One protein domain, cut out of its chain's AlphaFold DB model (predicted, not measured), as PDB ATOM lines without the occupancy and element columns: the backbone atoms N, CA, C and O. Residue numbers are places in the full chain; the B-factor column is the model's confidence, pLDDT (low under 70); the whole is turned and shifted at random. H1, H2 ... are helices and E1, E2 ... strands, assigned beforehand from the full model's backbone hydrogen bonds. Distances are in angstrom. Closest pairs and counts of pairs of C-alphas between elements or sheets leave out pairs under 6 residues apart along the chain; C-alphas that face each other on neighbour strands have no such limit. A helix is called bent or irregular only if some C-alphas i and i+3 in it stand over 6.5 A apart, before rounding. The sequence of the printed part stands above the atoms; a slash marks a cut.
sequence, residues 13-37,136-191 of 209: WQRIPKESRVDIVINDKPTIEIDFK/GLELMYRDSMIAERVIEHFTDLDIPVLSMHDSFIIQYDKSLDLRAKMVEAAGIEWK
ATOM      1  N   TRP A  13     -22.008  15.022 -19.491       95.75
ATOM      2  CA  TRP A  13     -20.753  14.592 -20.113       95.75
ATOM      3  C   TRP A  13     -20.962  13.598 -21.266       95.75
ATOM      4  O   TRP A  13     -20.120  13.501 -22.152       95.75
ATOM      5  N   GLN A  14     -22.101  12.897 -21.312       96.00
ATOM      6  CA  GLN A  14     -22.448  11.999 -22.420       96.00
ATOM      7  C   GLN A  14     -22.841  12.757 -23.692       96.00
ATOM      8  O   GLN A  14     -22.858  12.177 -24.775       96.00
ATOM      9  N   ARG A  15     -23.166  14.052 -23.571       94.69
ATOM     10  CA  ARG A  15     -23.647  14.897 -24.674       94.69
ATOM     11  C   ARG A  15     -22.571  15.806 -25.261       94.69
ATOM     12  O   ARG A  15     -22.848  16.483 -26.246       94.69
ATOM     13  N   ILE A  16     -21.382  15.857 -24.661       95.06
ATOM     14  CA  ILE A  16     -20.282  16.688 -25.160       95.06
ATOM     15  C   ILE A  16     -19.347  15.874 -26.073       95.06
ATOM     16  O   ILE A  16     -19.258  14.647 -25.920       95.06
ATOM     17  N   PRO A  17     -18.629  16.530 -27.007       93.94
ATOM     18  CA  PRO A  17     -17.640  15.871 -27.856       93.94
ATOM     19  C   PRO A  17     -16.571  15.146 -27.042       93.94
ATOM     20  O   PRO A  17     -16.225  15.559 -25.933       93.94
ATOM     21  N   LYS A  18     -16.016  14.069 -27.604       91.62
ATOM     22  CA  LYS A  18     -14.982  13.265 -26.936       91.62
ATOM     23  C   LYS A  18     -13.761  14.104 -26.568       91.62
ATOM     24  O   LYS A  18     -13.191  13.925 -25.499       91.62
ATOM     25  N   GLU A  19     -13.400  15.030 -27.438       93.75
ATOM     26  CA  GLU A  19     -12.263  15.930 -27.301       93.75
ATOM     27  C   GLU A  19     -12.450  16.892 -26.125       93.75
ATOM     28  O   GLU A  19     -11.480  17.241 -25.471       93.75
ATOM     29  N   SER A  20     -13.693  17.266 -25.808       95.38
ATOM     30  CA  SER A  20     -14.014  18.140 -24.674       95.38
ATOM     31  C   SER A  20     -14.071  17.396 -23.339       95.38
ATOM     32  O   SER A  20     -14.017  18.022 -22.284       95.38
ATOM     33  N   ARG A  21     -14.186  16.059 -23.342       95.62
ATOM     34  CA  ARG A  21     -14.222  15.275 -22.094       95.62
ATOM     35  C   ARG A  21     -12.882  15.256 -21.364       95.62
ATOM     36  O   ARG A  21     -12.866  14.993 -20.167       95.62
ATOM     37  N   VAL A  22     -11.784  15.562 -22.058       94.19
ATOM     38  CA  VAL A  22     -10.436  15.613 -21.467       94.19
ATOM     39  C   VAL A  22     -10.298  16.737 -20.437       94.19
ATOM     40  O   VAL A  22      -9.475  16.632 -19.534       94.19
ATOM     41  N   ASP A  23     -11.129  17.776 -20.557       96.12
ATOM     42  CA  ASP A  23     -11.113  18.962 -19.699       96.12
ATOM     43  C   ASP A  23     -12.023  18.813 -18.468       96.12
ATOM     44  O   ASP A  23     -12.134  19.728 -17.649       96.12
ATOM     45  N   ILE A  24     -12.703  17.670 -18.316       97.44
ATOM     46  CA  ILE A  24     -13.543  17.414 -17.148       97.44
ATOM     47  C   ILE A  24     -12.650  17.317 -15.907       97.44
ATOM     48  O   ILE A  24     -11.720  16.512 -15.838       97.44
ATOM     49  N   VAL A  25     -12.989  18.103 -14.888       97.69
ATOM     50  CA  VAL A  25     -12.394  18.034 -13.553       97.69
ATOM     51  C   VAL A  25     -13.440  17.586 -12.541       97.69
ATOM     52  O   VAL A  25     -14.619  17.923 -12.651       97.69
ATOM     53  N   ILE A  26     -13.010  16.816 -11.546       97.12
ATOM     54  CA  ILE A  26     -13.851  16.385 -10.423       97.12
ATOM     55  C   ILE A  26     -13.156  16.858  -9.154       97.12
ATOM     56  O   ILE A  26     -12.020  16.454  -8.905       97.12
ATOM     57  N   ASN A  27     -13.824  17.697  -8.357       95.25
ATOM     58  CA  ASN A  27     -13.275  18.296  -7.132       95.25
ATOM     59  C   ASN A  27     -11.890  18.934  -7.361       95.25
ATOM     60  O   ASN A  27     -10.926  18.581  -6.686       95.25
ATOM     61  N   ASP A  28     -11.786  19.789  -8.384       96.50
ATOM     62  CA  ASP A  28     -10.558  20.494  -8.797       96.50
ATOM     63  C   ASP A  28      -9.362  19.595  -9.160       96.50
ATOM     64  O   ASP A  28      -8.231  20.065  -9.295       96.50
ATOM     65  N   LYS A  29      -9.594  18.292  -9.362       97.38
ATOM     66  CA  LYS A  29      -8.571  17.348  -9.822       97.38
ATOM     67  C   LYS A  29      -8.769  16.969 -11.291       97.38
ATOM     68  O   LYS A  29      -9.914  16.788 -11.722       97.38
ATOM     69  N   PRO A  30      -7.668  16.765 -12.041       97.75
ATOM     70  CA  PRO A  30      -7.736  16.255 -13.404       97.75
ATOM     71  C   PRO A  30      -8.310  14.837 -13.428       97.75
ATOM     72  O   PRO A  30      -8.107  14.042 -12.501       97.75
ATOM     73  N   THR A  31      -8.999  14.512 -14.517       98.38
ATOM     74  CA  THR A  31      -9.601  13.194 -14.726       98.38
ATOM     75  C   THR A  31      -8.942  12.437 -15.874       98.38
ATOM     76  O   THR A  31      -8.101  12.958 -16.607       98.38
ATOM     77  N   ILE A  32      -9.300  11.163 -15.998       97.44
ATOM     78  CA  ILE A  32      -8.936  10.294 -17.109       97.44
ATOM     79  C   ILE A  32     -10.142   9.446 -17.508       97.44
ATOM     80  O   ILE A  32     -10.836   8.913 -16.643       97.44
ATOM     81  N   GLU A  33     -10.371   9.304 -18.815       97.69
ATOM     82  CA  GLU A  33     -11.324   8.340 -19.373       97.69
ATOM     83  C   GLU A  33     -10.612   6.997 -19.608       97.69
ATOM     84  O   GLU A  33      -9.600   6.939 -20.311       97.69
ATOM     85  N   ILE A  34     -11.122   5.913 -19.018       95.94
ATOM     86  CA  ILE A  34     -10.618   4.546 -19.207       95.94
ATOM     87  C   ILE A  34     -11.714   3.701 -19.858       95.94
ATOM     88  O   ILE A  34     -12.808   3.576 -19.312       95.94
ATOM     89  N   ASP A  35     -11.410   3.114 -21.015       93.56
ATOM     90  CA  ASP A  35     -12.322   2.286 -21.806       93.56
ATOM     91  C   ASP A  35     -11.982   0.791 -21.751       93.56
ATOM     92  O   ASP A  35     -10.815   0.390 -21.649       93.56
ATOM     93  N   PHE A  36     -13.011  -0.050 -21.873       89.44
ATOM     94  CA  PHE A  36     -12.813  -1.453 -22.219       89.44
ATOM     95  C   PHE A  36     -12.387  -1.588 -23.683       89.44
ATOM     96  O   PHE A  36     -13.028  -1.090 -24.611       89.44
ATOM     97  N   LYS A  37     -11.315  -2.343 -23.923       88.12
ATOM     98  CA  LYS A  37     -10.876  -2.632 -25.289       88.12
ATOM     99  C   LYS A  37     -11.797  -3.660 -25.927       88.12
ATOM    100  O   LYS A  37     -11.923  -4.764 -25.421       88.12
ATOM    101  N   GLY A 136     -26.533  -7.704 -30.435       91.75
ATOM    102  CA  GLY A 136     -26.006  -6.445 -29.909       91.75
ATOM    103  C   GLY A 136     -26.749  -5.880 -28.691       91.75
ATOM    104  O   GLY A 136     -26.095  -5.472 -27.737       91.75
ATOM    105  N   LEU A 137     -28.086  -5.941 -28.648       92.00
ATOM    106  CA  LEU A 137     -28.848  -5.481 -27.475       92.00
ATOM    107  C   LEU A 137     -28.619  -6.338 -26.221       92.00
ATOM    108  O   LEU A 137     -28.660  -5.816 -25.111       92.00
ATOM    109  N   GLU A 138     -28.386  -7.640 -26.383       93.38
ATOM    110  CA  GLU A 138     -28.036  -8.538 -25.277       93.38
ATOM    111  C   GLU A 138     -26.617  -8.244 -24.774       93.38
ATOM    112  O   GLU A 138     -26.387  -8.181 -23.569       93.38
ATOM    113  N   LEU A 139     -25.674  -7.984 -25.684       93.12
ATOM    114  CA  LEU A 139     -24.315  -7.575 -25.315       93.12
ATOM    115  C   LEU A 139     -24.306  -6.233 -24.577       93.12
ATOM    116  O   LEU A 139     -23.564  -6.086 -23.612       93.12
ATOM    117  N   MET A 140     -25.173  -5.296 -24.976       93.19
ATOM    118  CA  MET A 140     -25.379  -4.039 -24.249       93.19
ATOM    119  C   MET A 140     -25.877  -4.278 -22.823       93.19
ATOM    120  O   MET A 140     -25.424  -3.624 -21.897       93.19
ATOM    121  N   TYR A 141     -26.755  -5.260 -22.626       93.75
ATOM    122  CA  TYR A 141     -27.201  -5.623 -21.281       93.75
ATOM    123  C   TYR A 141     -26.053  -6.177 -20.436       93.75
ATOM    124  O   TYR A 141     -25.902  -5.827 -19.269       93.75
ATOM    125  N   ARG A 142     -25.178  -6.996 -21.025       92.44
ATOM    126  CA  ARG A 142     -23.977  -7.478 -20.328       92.44
ATOM    127  C   ARG A 142     -23.005  -6.349 -19.996       92.44
ATOM    128  O   ARG A 142     -22.495  -6.317 -18.876       92.44
ATOM    129  N   ASP A 143     -22.771  -5.417 -20.922       92.06
ATOM    130  CA  ASP A 143     -21.916  -4.252 -20.661       92.06
ATOM    131  C   ASP A 143     -22.475  -3.377 -19.525       92.06
ATOM    132  O   ASP A 143     -21.712  -2.959 -18.648       92.06
ATOM    133  N   SER A 144     -23.801  -3.218 -19.438       93.56
ATOM    134  CA  SER A 144     -24.421  -2.438 -18.370       93.56
ATOM    135  C   SER A 144     -24.310  -3.099 -17.001       93.56
ATOM    136  O   SER A 144     -24.083  -2.393 -16.025       93.56
ATOM    137  N   MET A 145     -24.390  -4.432 -16.915       93.62
ATOM    138  CA  MET A 145     -24.185  -5.151 -15.647       93.62
ATOM    139  C   MET A 145     -22.752  -4.988 -15.114       93.62
ATOM    140  O   MET A 145     -22.523  -4.960 -13.902       93.62
ATOM    141  N   ILE A 146     -21.756  -4.894 -16.002       93.19
ATOM    142  CA  ILE A 146     -20.380  -4.568 -15.595       93.19
ATOM    143  C   ILE A 146     -20.326  -3.125 -15.099       93.19
ATOM    144  O   ILE A 146     -19.745  -2.858 -14.047       93.19
ATOM    145  N   ALA A 147     -20.931  -2.202 -15.851       95.38
ATOM    146  CA  ALA A 147     -20.915  -0.789 -15.514       95.38
ATOM    147  C   ALA A 147     -21.593  -0.493 -14.177       95.38
ATOM    148  O   ALA A 147     -21.039   0.268 -13.390       95.38
ATOM    149  N   GLU A 148     -22.719  -1.143 -13.892       95.69
ATOM    150  CA  GLU A 148     -23.420  -1.071 -12.611       95.69
ATOM    151  C   GLU A 148     -22.471  -1.387 -11.452       95.69
ATOM    152  O   GLU A 148     -22.272  -0.550 -10.582       95.69
ATOM    153  N   ARG A 149     -21.759  -2.519 -11.504       96.00
ATOM    154  CA  ARG A 149     -20.816  -2.916 -10.442       96.00
ATOM    155  C   ARG A 149     -19.641  -1.965 -10.258       96.00
ATOM    156  O   ARG A 149     -19.098  -1.862  -9.159       96.00
ATOM    157  N   VAL A 150     -19.178  -1.340 -11.341       97.12
ATOM    158  CA  VAL A 150     -18.128  -0.317 -11.263       97.12
ATOM    159  C   VAL A 150     -18.689   0.927 -10.575       97.12
ATOM    160  O   VAL A 150     -18.060   1.439  -9.653       97.12
ATOM    161  N   ILE A 151     -19.878   1.379 -10.978       97.12
ATOM    162  CA  ILE A 151     -20.553   2.549 -10.406       97.12
ATOM    163  C   ILE A 151     -20.856   2.331  -8.920       97.12
ATOM    164  O   ILE A 151     -20.497   3.184  -8.114       97.12
ATOM    165  N   GLU A 152     -21.458   1.200  -8.552       97.75
ATOM    166  CA  GLU A 152     -21.772   0.839  -7.163       97.75
ATOM    167  C   GLU A 152     -20.517   0.871  -6.289       97.75
ATOM    168  O   GLU A 152     -20.490   1.554  -5.272       97.75
ATOM    169  N   HIS A 153     -19.431   0.235  -6.737       98.00
ATOM    170  CA  HIS A 153     -18.183   0.197  -5.979       98.00
ATOM    171  C   HIS A 153     -17.612   1.584  -5.674       98.00
ATOM    172  O   HIS A 153     -17.167   1.830  -4.557       98.00
ATOM    173  N   PHE A 154     -17.593   2.486  -6.656       98.25
ATOM    174  CA  PHE A 154     -17.080   3.838  -6.432       98.25
ATOM    175  C   PHE A 154     -18.070   4.717  -5.665       98.25
ATOM    176  O   PHE A 154     -17.636   5.580  -4.902       98.25
ATOM    177  N   THR A 155     -19.372   4.450  -5.789       97.81
ATOM    178  CA  THR A 155     -20.412   5.088  -4.972       97.81
ATOM    179  C   THR A 155     -20.236   4.735  -3.494       97.81
ATOM    180  O   THR A 155     -20.222   5.638  -2.668       97.81
ATOM    181  N   ASP A 156     -19.992   3.463  -3.166       98.19
ATOM    182  CA  ASP A 156     -19.736   3.000  -1.790       98.19
ATOM    183  C   ASP A 156     -18.467   3.609  -1.166       98.19
ATOM    184  O   ASP A 156     -18.302   3.613   0.054       98.19
ATOM    185  N   LEU A 157     -17.546   4.095  -2.002       97.88
ATOM    186  CA  LEU A 157     -16.309   4.757  -1.587       97.88
ATOM    187  C   LEU A 157     -16.419   6.288  -1.563       97.88
ATOM    188  O   LEU A 157     -15.406   6.949  -1.330       97.88
ATOM    189  N   ASP A 158     -17.596   6.851  -1.848       97.62
ATOM    190  CA  ASP A 158     -17.812   8.291  -2.032       97.62
ATOM    191  C   ASP A 158     -16.878   8.912  -3.098       97.62
ATOM    192  O   ASP A 158     -16.459  10.071  -3.012       97.62
ATOM    193  N   ILE A 159     -16.531   8.140  -4.135       97.81
ATOM    194  CA  ILE A 159     -15.696   8.579  -5.258       97.81
ATOM    195  C   ILE A 159     -16.586   8.753  -6.496       97.81
ATOM    196  O   ILE A 159     -17.103   7.772  -7.028       97.81
ATOM    197  N   PRO A 160     -16.742   9.977  -7.032       96.69
ATOM    198  CA  PRO A 160     -17.506  10.174  -8.257       96.69
ATOM    199  C   PRO A 160     -16.847   9.478  -9.454       96.69
ATOM    200  O   PRO A 160     -15.675   9.714  -9.760       96.69
ATOM    201  N   VAL A 161     -17.633   8.675 -10.169       97.56
ATOM    202  CA  VAL A 161     -17.259   8.074 -11.453       97.56
ATOM    203  C   VAL A 161     -18.325   8.403 -12.494       97.56
ATOM    204  O   VAL A 161     -19.519   8.214 -12.267       97.56
ATOM    205  N   LEU A 162     -17.906   8.925 -13.645       97.56
ATOM    206  CA  LEU A 162     -18.821   9.294 -14.723       97.56
ATOM    207  C   LEU A 162     -18.820   8.188 -15.774       97.56
ATOM    208  O   LEU A 162     -17.820   7.978 -16.460       97.56
ATOM    209  N   SER A 163     -19.934   7.473 -15.912       96.06
ATOM    210  CA  SER A 163     -20.050   6.387 -16.886       96.06
ATOM    211  C   SER A 163     -20.387   6.897 -18.292       96.06
ATOM    212  O   SER A 163     -21.215   7.794 -18.502       96.06
ATOM    213  N   MET A 164     -19.731   6.287 -19.272       93.00
ATOM    214  CA  MET A 164     -19.829   6.519 -20.710       93.00
ATOM    215  C   MET A 164     -20.005   5.160 -21.396       93.00
ATOM    216  O   MET A 164     -19.112   4.670 -22.073       93.00
ATOM    217  N   HIS A 165     -21.163   4.528 -21.190       88.12
ATOM    218  CA  HIS A 165     -21.423   3.149 -21.626       88.12
ATOM    219  C   HIS A 165     -20.346   2.170 -21.111       88.12
ATOM    220  O   HIS A 165     -20.403   1.790 -19.945       88.12
ATOM    221  N   ASP A 166     -19.368   1.803 -21.944       85.56
ATOM    222  CA  ASP A 166     -18.243   0.909 -21.651       85.56
ATOM    223  C   ASP A 166     -16.924   1.642 -21.310       85.56
ATOM    224  O   ASP A 166     -15.867   1.011 -21.209       85.56
ATOM    225  N   SER A 167     -16.959   2.961 -21.102       94.75
ATOM    226  CA  SER A 167     -15.856   3.735 -20.522       94.75
ATOM    227  C   SER A 167     -16.274   4.500 -19.265       94.75
ATOM    228  O   SER A 167     -17.458   4.720 -19.001       94.75
ATOM    229  N   PHE A 168     -15.288   4.891 -18.456       97.69
ATOM    230  CA  PHE A 168     -15.496   5.625 -17.206       97.69
ATOM    231  C   PHE A 168     -14.507   6.774 -17.089       97.69
ATOM    232  O   PHE A 168     -13.319   6.597 -17.356       97.69
ATOM    233  N   ILE A 169     -14.991   7.932 -16.650       98.25
ATOM    234  CA  ILE A 169     -14.171   9.094 -16.313       98.25
ATOM    235  C   ILE A 169     -14.063   9.173 -14.795       98.25
ATOM    236  O   ILE A 169     -15.075   9.200 -14.093       98.25
ATOM    237  N   ILE A 170     -12.833   9.203 -14.293       98.38
ATOM    238  CA  ILE A 170     -12.525   9.260 -12.861       98.38
ATOM    239  C   ILE A 170     -11.313  10.163 -12.623       98.38
ATOM    240  O   ILE A 170     -10.547  10.431 -13.549       98.38
ATOM    241  N   GLN A 171     -11.108  10.626 -11.389       98.31
ATOM    242  CA  GLN A 171      -9.888  11.344 -11.008       98.31
ATOM    243  C   GLN A 171      -8.629  10.527 -11.345       98.31
ATOM    244  O   GLN A 171      -8.578   9.314 -11.133       98.31
ATOM    245  N   TYR A 172      -7.600  11.194 -11.873       97.62
ATOM    246  CA  TYR A 172      -6.398  10.536 -12.400       97.62
ATOM    247  C   TYR A 172      -5.689   9.632 -11.370       97.62
ATOM    248  O   TYR A 172      -5.208   8.544 -11.705       97.62
ATOM    249  N   ASP A 173      -5.676  10.049 -10.101       97.50
ATOM    250  CA  ASP A 173      -5.091   9.324  -8.967       97.50
ATOM    251  C   ASP A 173      -5.843   8.028  -8.602       97.50
ATOM    252  O   ASP A 173      -5.296   7.201  -7.876       97.50
ATOM    253  N   LYS A 174      -7.045   7.804  -9.148       98.19
ATOM    254  CA  LYS A 174      -7.860   6.582  -8.979       98.19
ATOM    255  C   LYS A 174      -7.815   5.640 -10.182       98.19
ATOM    256  O   LYS A 174      -8.521   4.635 -10.224       98.19
ATOM    257  N   SER A 175      -6.979   5.938 -11.175       97.38
ATOM    258  CA  SER A 175      -6.913   5.168 -12.423       97.38
ATOM    259  C   SER A 175      -6.561   3.687 -12.229       97.38
ATOM    260  O   SER A 175      -7.077   2.839 -12.958       97.38
ATOM    261  N   LEU A 176      -5.708   3.353 -11.256       97.62
ATOM    262  CA  LEU A 176      -5.356   1.962 -10.946       97.62
ATOM    263  C   LEU A 176      -6.517   1.215 -10.283       97.62
ATOM    264  O   LEU A 176      -6.813   0.090 -10.690       97.62
ATOM    265  N   ASP A 177      -7.205   1.861  -9.340       98.00
ATOM    266  CA  ASP A 177      -8.383   1.306  -8.667       98.00
ATOM    267  C   ASP A 177      -9.498   1.033  -9.684       98.00
ATOM    268  O   ASP A 177     -10.072  -0.056  -9.713       98.00
ATOM    269  N   LEU A 178      -9.737   1.981 -10.600       98.12
ATOM    270  CA  LEU A 178     -10.722   1.824 -11.669       98.12
ATOM    271  C   LEU A 178     -10.381   0.642 -12.577       98.12
ATOM    272  O   LEU A 178     -11.245  -0.190 -12.846       98.12
ATOM    273  N   ARG A 179      -9.123   0.512 -13.014       97.12
ATOM    274  CA  ARG A 179      -8.699  -0.628 -13.845       97.12
ATOM    275  C   ARG A 179      -8.884  -1.958 -13.125       97.12
ATOM    276  O   ARG A 179      -9.389  -2.900 -13.734       97.12
ATOM    277  N   ALA A 180      -8.487  -2.037 -11.855       95.75
ATOM    278  CA  ALA A 180      -8.659  -3.243 -11.054       95.75
ATOM    279  C   ALA A 180     -10.143  -3.611 -10.940       95.75
ATOM    280  O   ALA A 180     -10.511  -4.755 -11.218       95.75
ATOM    281  N   LYS A 181     -11.005  -2.629 -10.640       96.94
ATOM    282  CA  LYS A 181     -12.439  -2.872 -10.501       96.94
ATOM    283  C   LYS A 181     -13.110  -3.247 -11.818       96.94
ATOM    284  O   LYS A 181     -13.940  -4.149 -11.827       96.94
ATOM    285  N   MET A 182     -12.740  -2.615 -12.932       94.38
ATOM    286  CA  MET A 182     -13.236  -2.974 -14.265       94.38
ATOM    287  C   MET A 182     -12.927  -4.441 -14.604       94.38
ATOM    288  O   MET A 182     -13.806  -5.164 -15.072       94.38
ATOM    289  N   VAL A 183     -11.701  -4.904 -14.330       91.25
ATOM    290  CA  VAL A 183     -11.298  -6.303 -14.561       91.25
ATOM    291  C   VAL A 183     -12.048  -7.261 -13.636       91.25
ATOM    292  O   VAL A 183     -12.530  -8.298 -14.089       91.25
ATOM    293  N   GLU A 184     -12.177  -6.920 -12.354       93.06
ATOM    294  CA  GLU A 184     -12.923  -7.719 -11.377       93.06
ATOM    295  C   GLU A 184     -14.406  -7.843 -11.758       93.06
ATOM    296  O   GLU A 184     -14.937  -8.952 -11.812       93.06
ATOM    297  N   ALA A 185     -15.063  -6.720 -12.069       92.94
ATOM    298  CA  ALA A 185     -16.475  -6.671 -12.439       92.94
ATOM    299  C   ALA A 185     -16.756  -7.502 -13.696       92.94
ATOM    300  O   ALA A 185     -17.711  -8.279 -13.712       92.94
ATOM    301  N   ALA A 186     -15.882  -7.411 -14.704       88.88
ATOM    302  CA  ALA A 186     -15.949  -8.289 -15.863       88.88
ATOM    303  C   ALA A 186     -15.775  -9.762 -15.445       88.88
ATOM    304  O   ALA A 186     -16.618 -10.596 -15.747       88.88
ATOM    305  N   GLY A 187     -14.749 -10.102 -14.660       84.94
ATOM    306  CA  GLY A 187     -14.522 -11.480 -14.205       84.94
ATOM    307  C   GLY A 187     -15.696 -12.112 -13.435       84.94
ATOM    308  O   GLY A 187     -15.903 -13.325 -13.525       84.94
ATOM    309  N   ILE A 188     -16.479 -11.309 -12.705       81.31
ATOM    310  CA  ILE A 188     -17.676 -11.754 -11.972       81.31
ATOM    311  C   ILE A 188     -18.832 -12.097 -12.917       81.31
ATOM    312  O   ILE A 188     -19.534 -13.074 -12.663       81.31
ATOM    313  N   GLU A 189     -19.045 -11.346 -13.998       70.56
ATOM    314  CA  GLU A 189     -20.096 -11.675 -14.974       70.56
ATOM    315  C   GLU A 189     -19.858 -13.044 -15.623       70.56
ATOM    316  O   GLU A 189     -20.791 -13.827 -15.799       70.56
ATOM    317  N   TRP A 190     -18.596 -13.397 -15.875       69.38
ATOM    318  CA  TRP A 190     -18.227 -14.658 -16.524       69.38
ATOM    319  C   TRP A 190     -17.672 -15.710 -15.558       69.38
ATOM    320  O   TRP A 190     -16.753 -16.433 -15.932       69.38
ATOM    321  N   LYS A 191     -18.222 -15.817 -14.329       51.41
ATOM    322  CA  LYS A 191     -17.906 -16.809 -13.259       51.41
ATOM    323  C   LYS A 191     -17.365 -18.173 -13.764       51.41
ATOM    324  O   LYS A 191     -18.113 -19.147 -13.726       51.41
TER     325      LYS A 191
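What this domain is: This is residues 13 to 37 and 136 to 191 of the 209 residues of an uncharacterized protein of Flavobacteriaceae bacterium (UniProt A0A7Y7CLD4). Two long helices, H2 and H3, cover one face of a small antiparallel sheet, E1 - E3 - E2, in two layers; short H1 grazes it near E1. You have 81 printed residues, with named elements in the order H1 E1 H2 E2 E3 H3, mixed in class. The whole is compact, radius of gyration of the C-alphas 12.7 A, spanning 38 by 27 by 19 A.

How they stand to each other: Start at inner strand E3, residues 167 to 171. It is antiparallel to E1, residues 29 to 35 (N 32 to O 170, 2.8 A), and forms a hairpin with E2, residues 162 to 164 (N 164 to O 167, 2.8 A), both within hydrogen-bond range. H3, residues 172 to 189, has a height over the sheet of 9.4 A; H2, residues 136 to 156, is on the same face. They touch, closest C-alphas Ile 146 and Ala 185 at 5.4 A, at a steep tilt of 51 degrees, opposite ways. H1, residues 18 to 23, only grazes the sheet, closest to E1 at C-alphas Val 22 and Ile 32, 7.0 A. O i to N i+4 pairs within range are 16 of 17 in H2, 12 of 14 in H3, and 0 of 2 in H1, where 2 of 3 O i to N i+3 pairs are.

Where its parts are: Find C-alpha 136 at (-26.006, -6.445, -29.909), where H2 begins, 30.3 A long. H3, 26.2 A, ends at C-alpha 189, (-20.096, -11.675, -14.974), and is irregular: C-alphas 173 and 176 are 7.6 A apart. E1 is 19.6 A long, E3 13.6 A, E2 6.7 A and H1 10.0 A.

The domain as a whole: The farthest C-alphas, Asp 28 and Lys 191, are 38.3 A apart. Residues 38 to 135 are not printed; C-alphas 37 and 136 are 16.3 A apart across the cut. Links printed whole are tight. Residues 190 to 191 have pLDDT under 70.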